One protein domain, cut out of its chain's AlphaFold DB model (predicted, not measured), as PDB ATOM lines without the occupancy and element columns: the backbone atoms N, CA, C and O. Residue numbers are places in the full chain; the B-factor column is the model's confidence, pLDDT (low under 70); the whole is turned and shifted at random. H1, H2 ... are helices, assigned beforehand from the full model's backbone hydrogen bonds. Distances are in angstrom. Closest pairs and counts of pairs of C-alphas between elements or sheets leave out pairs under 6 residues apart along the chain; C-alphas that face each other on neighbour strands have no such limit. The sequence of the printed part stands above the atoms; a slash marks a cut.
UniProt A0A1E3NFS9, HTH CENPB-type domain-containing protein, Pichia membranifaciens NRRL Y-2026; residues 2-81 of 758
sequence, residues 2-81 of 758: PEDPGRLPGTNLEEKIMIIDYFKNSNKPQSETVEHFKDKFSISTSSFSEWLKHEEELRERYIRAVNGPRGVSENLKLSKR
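What this domain is: This is residues 2 to 81 of the 758 residues of the protein "HTH CENPB-type domain-containing protein" of Pichia membranifaciens NRRL Y-2026 (UniProt A0A1E3NFS9). H1 lies in the middle of a flat, all-helix domain, with H2 and H3 crossing each other on one side of it and a helical hairpin of H4 and H5 on the other. A tail with no named element, residues 2 to 12, leads in to H1, and the far end of H1 with the turn after it, residues 24 to 29, sticks out. The printed part has 80 residues, with five named helices in the order H1, H2, H3, H4, H5 and no named strand. The whole is compact, with a radius of gyration of the C-alphas of 13.3 A, and spans 37 by 36 by 17 A.

How they stand to each other: H1, residues 13 to 26, is the hub and touches four helices. H2, residues 30 to 38, touches residues 19 to 23 of H1 alone, at a steep tilt of 48 degrees, opposite ways; the closest C-alphas, of Phe 23 and Thr 33, are 6.3 A apart. H3, residues 45 to 53, only just touches H1, with 3 pairs of C-alphas within 8 A, and stands about perpendicular to it at 90 degrees; the closest C-alphas are those of Ile 20 and Leu 52, 7.1 A apart. H3 also touches H2, the closest C-alphas being those of Val 34 and Thr 45 at 6.2 A. H4, residues 55 to 67, touches H1 at a steep tilt of 56 degrees, opposite ways, closest at the C-alphas of Leu 13 and Tyr 62, 6.8 A apart. H5, residues 72 to 77, forms a hairpin with H4, and the C-alphas of Ala 65 and Ser 73 are their closest at 4.3 A. H5 only just touches H1, through residues 13 to 14 of H1 alone, with 3 pairs of C-alphas within 8 A; the closest are those of Leu 13 and Lys 77, 5.2 A apart. H2 is apart from H4 and H5, and H3 is apart from H5. Each O i to N i+4 pair is within hydrogen-bond range in H1, H2, H3 and H4, and 1 of 2 in H5.

Where its parts are: H1 begins at C-alpha 13, (96.863, 121.917, 154.473), and runs 20.2 A to Ser 26. H2 runs from Gln 30 to Lys 38, and H3 from Thr 45 to Lys 53. H4 runs 18.0 A, from Glu 55 to Asn 67. H5 begins at Val 72 and ends at C-alpha 77, (92.478, 119.574, 156.074).

The domain as a whole: The two C-alphas farthest apart, those of Pro 2 and Asn 27, are 38.1 A apart. The printed part has no cut and no long link. The mean pLDDT of the printed part is 91.0, and residues 2 to 3 and 69 to 73 are under 70.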
ATOM      1  N   PRO A   2      96.984 129.618 177.321       53.41
ATOM      2  CA  PRO A   2      96.780 130.493 176.171       53.41
ATOM      3  C   PRO A   2      97.905 130.249 175.149       53.41
ATOM      4  O   PRO A   2      98.991 129.809 175.531       53.41
ATOM      5  N   GLU A   3      97.642 130.499 173.868       63.88
ATOM      6  CA  GLU A   3      98.703 130.551 172.853       63.88
ATOM      7  C   GLU A   3      99.614 131.758 173.152       63.88
ATOM      8  O   GLU A   3      99.135 132.816 173.562       63.88
ATOM      9  N   ASP A   4     100.922 131.587 172.969       74.19
ATOM     10  CA  ASP A   4     101.934 132.635 173.148       74.19
ATOM     11  C   ASP A   4     101.763 133.701 172.042       74.19
ATOM     12  O   ASP A   4     101.970 133.374 170.869       74.19
ATOM     13  N   PRO A   5     101.348 134.949 172.356       77.31
ATOM     14  CA  PRO A   5     100.810 135.885 171.361       77.31
ATOM     15  C   PRO A   5     101.826 136.356 170.309       77.31
ATOM     16  O   PRO A   5     101.425 136.929 169.300       77.31
ATOM     17  N   GLY A   6     103.123 136.094 170.504       84.19
ATOM     18  CA  GLY A   6     104.160 136.337 169.496       84.19
ATOM     19  C   GLY A   6     104.277 135.256 168.409       84.19
ATOM     20  O   GLY A   6     105.037 135.439 167.457       84.19
ATOM     21  N   ARG A   7     103.577 134.116 168.520       88.25
ATOM     22  CA  ARG A   7     103.703 132.989 167.575       88.25
ATOM     23  C   ARG A   7     102.497 132.878 166.645       88.25
ATOM     24  O   ARG A   7     101.483 132.277 166.982       88.25
ATOM     25  N   LEU A   8     102.661 133.391 165.426       90.88
ATOM     26  CA  LEU A   8     101.686 133.233 164.345       90.88
ATOM     27  C   LEU A   8     101.359 131.754 164.061       90.88
ATOM     28  O   LEU A   8     102.240 130.888 164.154       90.88
ATOM     29  N   PRO A   9     100.114 131.436 163.658       91.06
ATOM     30  CA  PRO A   9      99.712 130.064 163.398       91.06
ATOM     31  C   PRO A   9     100.526 129.465 162.242       91.06
ATOM     32  O   PRO A   9     100.514 129.956 161.116       91.06
ATOM     33  N   GLY A  10     101.225 128.357 162.504       91.75
ATOM     34  CA  GLY A  10     101.845 127.558 161.439       91.75
ATOM     35  C   GLY A  10     100.785 126.947 160.517       91.75
ATOM     36  O   GLY A  10      99.739 126.514 161.008       91.75
ATOM     37  N   THR A  11     101.052 126.895 159.213       95.19
ATOM     38  CA  THR A  11     100.030 126.615 158.192       95.19
ATOM     39  C   THR A  11      99.450 125.192 158.222       95.19
ATOM     40  O   THR A  11     100.171 124.191 158.351       95.19
ATOM     41  N   ASN A  12      98.129 125.098 158.053       95.50
ATOM     42  CA  ASN A  12      97.367 123.868 157.807       95.50
ATOM     43  C   ASN A  12      97.511 123.399 156.332       95.50
ATOM     44  O   ASN A  12      98.404 123.877 155.631       95.50
ATOM     45  N   LEU A  13      96.752 122.399 155.863       95.62
ATOM     46  CA  LEU A  13      96.863 121.917 154.473       95.62
ATOM     47  C   LEU A  13      96.131 122.826 153.468       95.62
ATOM     48  O   LEU A  13      96.682 123.146 152.420       95.62
ATOM     49  N   GLU A  14      94.923 123.262 153.807       95.44
ATOM     50  CA  GLU A  14      94.047 124.133 153.006       95.44
ATOM     51  C   GLU A  14      94.668 125.533 152.815       95.44
ATOM     52  O   GLU A  14      94.719 126.048 151.699       95.44
ATOM     53  N   GLU A  15      95.282 126.085 153.866       96.69
ATOM     54  CA  GLU A  15      96.063 127.331 153.823       96.69
ATOM     55  C   GLU A  15      97.269 127.238 152.870       96.69
ATOM     56  O   GLU A  15      97.579 128.204 152.177       96.69
ATOM     57  N   LYS A  16      97.942 126.080 152.784       97.62
ATOM     58  CA  LYS A  16      99.076 125.890 151.856       97.62
ATOM     59  C   LYS A  16      98.614 125.885 150.406       97.62
ATOM     60  O   LYS A  16      99.255 126.529 149.584       97.62
ATOM     61  N   ILE A  17      97.503 125.208 150.113       97.75
ATOM     62  CA  ILE A  17      96.900 125.218 148.774       97.75
ATOM     63  C   ILE A  17      96.498 126.645 148.385       97.75
ATOM     64  O   ILE A  17      96.943 127.121 147.347       97.75
ATOM     65  N   MET A  18      95.808 127.377 149.265       97.50
ATOM     66  CA  MET A  18      95.442 128.784 149.045       97.50
ATOM     67  C   MET A  18      96.653 129.686 148.726       97.50
ATOM     68  O   MET A  18      96.566 130.550 147.855       97.50
ATOM     69  N   ILE A  19      97.788 129.504 149.413       98.06
ATOM     70  CA  ILE A  19      99.005 130.306 149.185       98.06
ATOM     71  C   ILE A  19      99.683 129.931 147.852       98.06
ATOM     72  O   ILE A  19     100.160 130.816 147.140       98.06
ATOM     73  N   ILE A  20      99.687 128.647 147.476       98.31
ATOM     74  CA  ILE A  20     100.180 128.184 146.166       98.31
ATOM     75  C   ILE A  20      99.277 128.695 145.028       98.31
ATOM     76  O   ILE A  20      99.781 129.166 144.008       98.31
ATOM     77  N   ASP A  21      97.956 128.659 145.209       98.12
ATOM     78  CA  ASP A  21      96.985 129.182 144.244       98.12
ATOM     79  C   ASP A  21      97.149 130.702 144.066       98.12
ATOM     80  O   ASP A  21      97.178 131.189 142.937       98.12
ATOM     81  N   TYR A  22      97.353 131.460 145.153       98.31
ATOM     82  CA  TYR A  22      97.665 132.894 145.079       98.31
ATOM     83  C   TYR A  22      98.946 133.171 144.277       98.31
ATOM     84  O   TYR A  22      98.959 134.062 143.427       98.31
ATOM     85  N   PHE A  23     100.018 132.409 144.513       98.25
ATOM     86  CA  PHE A  23     101.280 132.541 143.778       98.25
ATOM     87  C   PHE A  23     101.083 132.324 142.271       98.25
ATOM     88  O   PHE A  23     101.453 133.186 141.473       98.25
ATOM     89  N   LYS A  24     100.416 131.227 141.887       97.75
ATOM     90  CA  LYS A  24     100.136 130.908 140.479       97.75
ATOM     91  C   LYS A  24      99.207 131.917 139.803       97.75
ATOM     92  O   LYS A  24      99.438 132.270 138.653       97.75
ATOM     93  N   ASN A  25      98.199 132.416 140.514       98.19
ATOM     94  CA  ASN A  25      97.248 133.381 139.959       98.19
ATOM     95  C   ASN A  25      97.824 134.803 139.852       98.19
ATOM     96  O   ASN A  25      97.365 135.582 139.020       98.19
ATOM     97  N   SER A  26      98.803 135.162 140.689       97.44
ATOM     98  CA  SER A  26      99.376 136.516 140.723       97.44
ATOM     99  C   SER A  26     100.652 136.683 139.893       97.44
ATOM    100  O   SER A  26     101.009 137.819 139.590       97.44
ATOM    101  N   ASN A  27     101.341 135.590 139.530       95.94
ATOM    102  CA  ASN A  27     102.655 135.596 138.862       95.94
ATOM    103  C   ASN A  27     103.730 136.436 139.590       95.94
ATOM    104  O   ASN A  27     104.699 136.897 138.986       95.94
ATOM    105  N   LYS A  28     103.564 136.635 140.903       97.06
ATOM    106  CA  LYS A  28     104.476 137.407 141.753       97.06
ATOM    107  C   LYS A  28     105.713 136.598 142.152       97.06
ATOM    108  O   LYS A  28     105.623 135.376 142.277       97.06
ATOM    109  N   PRO A  29     106.858 137.243 142.441       97.94
ATOM    110  CA  PRO A  29     108.011 136.547 142.995       97.94
ATOM    111  C   PRO A  29     107.686 135.888 144.347       97.94
ATOM    112  O   PRO A  29     106.844 136.344 145.127       97.94
ATOM    113  N   GLN A  30     108.405 134.803 144.650       97.88
ATOM    114  CA  GLN A  30     108.227 134.022 145.880       97.88
ATOM    115  C   GLN A  30     108.413 134.866 147.154       97.88
ATOM    116  O   GLN A  30     107.705 134.637 148.134       97.88
ATOM    117  N   SER A  31     109.324 135.843 147.144       97.81
ATOM    118  CA  SER A  31     109.540 136.782 148.252       97.81
ATOM    119  C   SER A  31     108.287 137.600 148.568       97.81
ATOM    120  O   SER A  31     107.829 137.580 149.707       97.81
ATOM    121  N   GLU A  32     107.689 138.245 147.564       98.25
ATOM    122  CA  GLU A  32     106.489 139.077 147.725       98.25
ATOM    123  C   GLU A  32     105.267 138.250 148.158       98.25
ATOM    124  O   GLU A  32     104.479 138.682 148.999       98.25
ATOM    125  N   THR A  33     105.128 137.020 147.650       98.12
ATOM    126  CA  THR A  33     104.061 136.114 148.112       98.12
ATOM    127  C   THR A  33     104.240 135.738 149.581       98.12
ATOM    128  O   THR A  33     103.278 135.778 150.347       98.12
ATOM    129  N   VAL A  34     105.460 135.389 150.000       98.06
ATOM    130  CA  VAL A  34     105.750 135.094 151.413       98.06
ATOM    131  C   VAL A  34     105.508 136.329 152.274       98.06
ATOM    132  O   VAL A  34     104.899 136.202 153.331       98.06
ATOM    133  N   GLU A  35     105.885 137.517 151.805       97.75
ATOM    134  CA  GLU A  35     105.633 138.783 152.493       97.75
ATOM    135  C   GLU A  35     104.136 139.079 152.676       97.75
ATOM    136  O   GLU A  35     103.715 139.377 153.789       97.75
ATOM    137  N   HIS A  36     103.308 138.887 151.647       97.94
ATOM    138  CA  HIS A  36     101.847 139.053 151.729       97.94
ATOM    139  C   HIS A  36     101.162 138.112 152.752       97.94
ATOM    140  O   HIS A  36     100.055 138.394 153.228       97.94
ATOM    141  N   PHE A  37     101.801 136.989 153.097       97.81
ATOM    142  CA  PHE A  37     101.276 136.005 154.050       97.81
ATOM    143  C   PHE A  37     102.026 135.944 155.393       97.81
ATOM    144  O   PHE A  37     101.504 135.315 156.319       97.81
ATOM    145  N   LYS A  38     103.178 136.621 155.539       96.75
ATOM    146  CA  LYS A  38     104.038 136.566 156.741       96.75
ATOM    147  C   LYS A  38     103.323 137.008 158.018       96.75
ATOM    148  O   LYS A  38     103.628 136.480 159.075       96.75
ATOM    149  N   ASP A  39     102.370 137.935 157.908       96.19
ATOM    150  CA  ASP A  39     101.634 138.505 159.047       96.19
ATOM    151  C   ASP A  39     100.410 137.655 159.443       96.19
ATOM    152  O   ASP A  39      99.827 137.839 160.511       96.19
ATOM    153  N   LYS A  40     100.000 136.718 158.577       96.25
ATOM    154  CA  LYS A  40      98.838 135.832 158.779       96.25
ATOM    155  C   LYS A  40      99.257 134.444 159.255       96.25
ATOM    156  O   LYS A  40      98.545 133.827 160.046       96.25
ATOM    157  N   PHE A  41     100.402 133.953 158.781       96.56
ATOM    158  CA  PHE A  41     100.872 132.597 159.039       96.56
ATOM    159  C   PHE A  41     102.380 132.555 159.279       96.56
ATOM    160  O   PHE A  41     103.138 133.324 158.696       96.56
ATOM    161  N   SER A  42     102.841 131.576 160.058       95.44
ATOM    162  CA  SER A  42     104.275 131.280 160.153       95.44
ATOM    163  C   SER A  42     104.752 130.590 158.863       95.44
ATOM    164  O   SER A  42     104.621 129.372 158.705       95.44
ATOM    165  N   ILE A  43     105.260 131.392 157.921       97.00
ATOM    166  CA  ILE A  43     105.776 130.986 156.604       97.00
ATOM    167  C   ILE A  43     107.156 131.614 156.344       97.00
ATOM    168  O   ILE A  43     107.416 132.752 156.718       97.00
ATOM    169  N   SER A  44     108.042 130.868 155.681       97.19
ATOM    170  CA  SER A  44     109.335 131.349 155.178       97.19
ATOM    171  C   SER A  44     109.481 131.041 153.686       97.19
ATOM    172  O   SER A  44     108.820 130.138 153.173       97.19
ATOM    173  N   THR A  45     110.394 131.729 152.996       97.75
ATOM    174  CA  THR A  45     110.768 131.430 151.598       97.75
ATOM    175  C   THR A  45     111.231 129.986 151.415       97.75
ATOM    176  O   THR A  45     110.773 129.312 150.496       97.75
ATOM    177  N   SER A  46     112.043 129.466 152.339       97.31
ATOM    178  CA  SER A  46     112.455 128.056 152.360       97.31
ATOM    179  C   SER A  46     111.271 127.096 152.520       97.31
ATOM    180  O   SER A  46     111.169 126.126 151.773       97.31
ATOM    181  N   SER A  47     110.336 127.389 153.432       96.81
ATOM    182  CA  SER A  47     109.133 126.571 153.632       96.81
ATOM    183  C   SER A  47     108.233 126.590 152.400       96.81
ATOM    184  O   SER A  47     107.742 125.544 151.987       96.81
ATOM    185  N   PHE A  48     108.036 127.762 151.789       98.12
ATOM    186  CA  PHE A  48     107.186 127.902 150.612       98.12
ATOM    187  C   PHE A  48     107.798 127.232 149.373       98.12
ATOM    188  O   PHE A  48     107.086 126.563 148.631       98.12
ATOM    189  N   SER A  49     109.122 127.321 149.188       98.19
ATOM    190  CA  SER A  49     109.846 126.576 148.147       98.19
ATOM    191  C   SER A  49     109.623 125.065 148.281       98.19
ATOM    192  O   SER A  49     109.300 124.399 147.299       98.19
ATOM    193  N   GLU A  50     109.687 124.530 149.503       97.38
ATOM    194  CA  GLU A  50     109.421 123.111 149.768       97.38
ATOM    195  C   GLU A  50     107.965 122.706 149.468       97.38
ATOM    196  O   GLU A  50     107.711 121.594 149.004       97.38
ATOM    197  N   TRP A  51     106.996 123.604 149.682       97.50
ATOM    198  CA  TRP A  51     105.595 123.346 149.322       97.50
ATOM    199  C   TRP A  51     105.372 123.365 147.806       97.50
ATOM    200  O   TRP A  51     104.551 122.592 147.327       97.50
ATOM    201  N   LEU A  52     106.111 124.188 147.053       97.75
ATOM    202  CA  LEU A  52     106.054 124.205 145.586       97.75
ATOM    203  C   LEU A  52     106.668 122.931 144.976       97.75
ATOM    204  O   LEU A  52     106.059 122.331 144.095       97.75
ATOM    205  N   LYS A  53     107.807 122.442 145.496       98.06
ATOM    206  CA  LYS A  53     108.403 121.147 145.076       98.06
ATOM    207  C   LYS A  53     107.459 119.956 145.270       98.06
ATOM    208  O   LYS A  53     107.552 118.964 144.553       98.06
ATOM    209  N   HIS A  54     106.587 120.034 146.271       97.31
ATOM    210  CA  HIS A  54     105.652 118.975 146.648       97.31
ATOM    211  C   HIS A  54     104.189 119.390 146.451       97.31
ATOM    212  O   HIS A  54     103.304 118.853 147.118       97.31
ATOM    213  N   GLU A  55     103.930 120.324 145.530       97.25
ATOM    214  CA  GLU A  55     102.592 120.858 145.270       97.25
ATOM    215  C   GLU A  55     101.594 119.744 144.950       97.25
ATOM    216  O   GLU A  55     100.523 119.701 145.551       97.25
ATOM    217  N   GLU A  56     101.959 118.817 144.064       97.00
ATOM    218  CA  GLU A  56     101.079 117.720 143.660       97.00
ATOM    219  C   GLU A  56     100.737 116.804 144.846       97.00
ATOM    220  O   GLU A  56      99.578 116.461 145.051       97.00
ATOM    221  N   GLU A  57     101.702 116.504 145.727       95.44
ATOM    222  CA  GLU A  57     101.435 115.719 146.942       95.44
ATOM    223  C   GLU A  57     100.537 116.483 147.937       95.44
ATOM    224  O   GLU A  57      99.750 115.884 148.675       95.44
ATOM    225  N   LEU A  58     100.635 117.816 147.986       96.06
ATOM    226  CA  LEU A  58      99.738 118.644 148.795       96.06
ATOM    227  C   LEU A  58      98.326 118.682 148.192       96.06
ATOM    228  O   LEU A  58      97.359 118.543 148.948       96.06
ATOM    229  N   ARG A  59      98.195 118.817 146.866       96.88
ATOM    230  CA  ARG A  59      96.907 118.808 146.153       96.88
ATOM    231  C   ARG A  59      96.225 117.450 146.241       96.88
ATOM    232  O   ARG A  59      95.062 117.409 146.627       96.88
ATOM    233  N   GLU A  60      96.937 116.352 146.005       93.69
ATOM    234  CA  GLU A  60      96.406 114.986 146.107       93.69
ATOM    235  C   GLU A  60      95.895 114.704 147.528       93.69
ATOM    236  O   GLU A  60      94.751 114.282 147.706       93.69
ATOM    237  N   ARG A  61      96.654 115.085 148.571       90.81
ATOM    238  CA  ARG A  61      96.158 115.023 149.960       90.81
ATOM    239  C   ARG A  61      94.966 115.935 150.226       90.81
ATOM    240  O   ARG A  61      94.098 115.546 151.005       90.81
ATOM    241  N   TYR A  62      94.921 117.136 149.651       94.50
ATOM    242  CA  TYR A  62      93.794 118.051 149.835       94.50
ATOM    243  C   TYR A  62      92.528 117.504 149.165       94.50
ATOM    244  O   TYR A  62      91.484 117.447 149.806       94.50
ATOM    245  N   ILE A  63      92.633 116.973 147.946       93.19
ATOM    246  CA  ILE A  63      91.562 116.257 147.239       93.19
ATOM    247  C   ILE A  63      91.101 115.047 148.065       93.19
ATOM    248  O   ILE A  63      89.904 114.895 148.315       93.19
ATOM    249  N   ARG A  64      92.032 114.242 148.597       86.75
ATOM    250  CA  ARG A  64      91.744 113.124 149.517       86.75
ATOM    251  C   ARG A  64      91.041 113.592 150.808       86.75
ATOM    252  O   ARG A  64      90.203 112.873 151.348       86.75
ATOM    253  N   ALA A  65      91.333 114.808 151.278       87.75
ATOM    254  CA  ALA A  65      90.715 115.452 152.443       87.75
ATOM    255  C   ALA A  65      89.401 116.207 152.145       87.75
ATOM    256  O   ALA A  65      88.688 116.563 153.079       87.75
ATOM    257  N   VAL A  66      89.067 116.454 150.876       88.50
ATOM    258  CA  VAL A  66      87.778 117.020 150.434       88.50
ATOM    259  C   VAL A  66      86.796 115.899 150.087       88.50
ATOM    260  O   VAL A  66      85.654 115.925 150.539       88.50
ATOM    261  N   ASN A  67      87.256 114.890 149.344       86.75
ATOM    262  CA  ASN A  67      86.432 113.789 148.838       86.75
ATOM    263  C   ASN A  67      86.302 112.615 149.829       86.75
ATOM    264  O   ASN A  67      85.456 111.742 149.635       86.75
ATOM    265  N   GLY A  68      87.134 112.566 150.875       78.81
ATOM    266  CA  GLY A  68      87.123 111.498 151.877       78.81
ATOM    267  C   GLY A  68      85.878 111.506 152.788       78.81
ATOM    268  O   GLY A  68      85.302 112.575 153.027       78.81
ATOM    269  N   PRO A  69      85.475 110.345 153.353       68.75
ATOM    270  CA  PRO A  69      84.244 110.212 154.136       68.75
ATOM    271  C   PRO A  69      84.098 111.250 155.253       68.75
ATOM    272  O   PRO A  69      85.071 111.612 155.924       68.75
ATOM    273  N   ARG A  70      82.859 111.715 155.458       66.25
ATOM    274  CA  ARG A  70      82.506 112.802 156.385       66.25
ATOM    275  C   ARG A  70      83.102 112.558 157.780       66.25
ATOM    276  O   ARG A  70      82.857 111.524 158.392       66.25
ATOM    277  N   GLY A  71      83.891 113.513 158.275       65.88
ATOM    278  CA  GLY A  71      84.568 113.453 159.581       65.88
ATOM    279  C   GLY A  71      85.991 112.871 159.559       65.88
ATOM    280  O   GLY A  71      86.798 113.216 160.425       65.88
ATOM    281  N   VAL A  72      86.349 112.071 158.547       68.00
ATOM    282  CA  VAL A  72      87.756 111.701 158.273       68.00
ATOM    283  C   VAL A  72      88.475 112.860 157.570       68.00
ATOM    284  O   VAL A  72      89.615 113.194 157.892       68.00
ATOM    285  N   SER A  73      87.759 113.503 156.648       69.44
ATOM    286  CA  SER A  73      88.173 114.626 155.799       69.44
ATOM    287  C   SER A  73      88.693 115.842 156.583       69.44
ATOM    288  O   SER A  73      89.826 116.283 156.378       69.44
ATOM    289  N   GLU A  74      87.910 116.358 157.535       78.44
ATOM    290  CA  GLU A  74      88.217 117.604 158.266       78.44
ATOM    291  C   GLU A  74      89.537 117.532 159.055       78.44
ATOM    292  O   GLU A  74      90.340 118.467 159.037       78.44
ATOM    293  N   ASN A  75      89.815 116.386 159.688       77.94
ATOM    294  CA  ASN A  75      91.055 116.163 160.437       77.94
ATOM    295  C   ASN A  75      92.310 116.182 159.539       77.94
ATOM    296  O   ASN A  75      93.402 116.466 160.036       77.94
ATOM    297  N   LEU A  76      92.179 115.881 158.240       80.19
ATOM    298  CA  LEU A  76      93.279 115.974 157.275       80.19
ATOM    299  C   LEU A  76      93.478 117.407 156.766       80.19
ATOM    300  O   LEU A  76      94.626 117.851 156.707       80.19
ATOM    301  N   LYS A  77      92.401 118.151 156.471       83.50
ATOM    302  CA  LYS A  77      92.478 119.574 156.074       83.50
ATOM    303  C   LYS A  77      93.221 120.421 157.115       83.50
ATOM    304  O   LYS A  77      94.129 121.187 156.793       83.50
ATOM    305  N   LEU A  78      92.900 120.204 158.390       83.06
ATOM    306  CA  LEU A  78      93.515 120.904 159.520       83.06
ATOM    307  C   LEU A  78      94.931 120.389 159.874       83.06
ATOM    308  O   LEU A  78      95.573 120.919 160.788       83.06
ATOM    309  N   SER A  79      95.460 119.370 159.181       83.94
ATOM    310  CA  SER A  79      96.763 118.775 159.507       83.94
ATOM    311  C   SER A  79      97.938 119.637 159.038       83.94
ATOM    312  O   SER A  79      98.299 119.675 157.862       83.94
ATOM    313  N   LYS A  80      98.627 120.267 159.994       87.12
ATOM    314  CA  LYS A  80      99.802 121.122 159.738       87.12
ATOM    315  C   LYS A  80     101.038 120.371 159.208       87.12
ATOM    316  O   LYS A  80     101.940 121.003 158.661       87.12
ATOM    317  N   ARG A  81     101.110 119.039 159.352       84.12
ATOM    318  CA  ARG A  81     102.269 118.198 158.973       84.12
ATOM    319  C   ARG A  81     101.851 116.984 158.130       84.12
ATOM    320  O   ARG A  81     100.728 116.496 158.267       84.12
TER     321      ARG A  81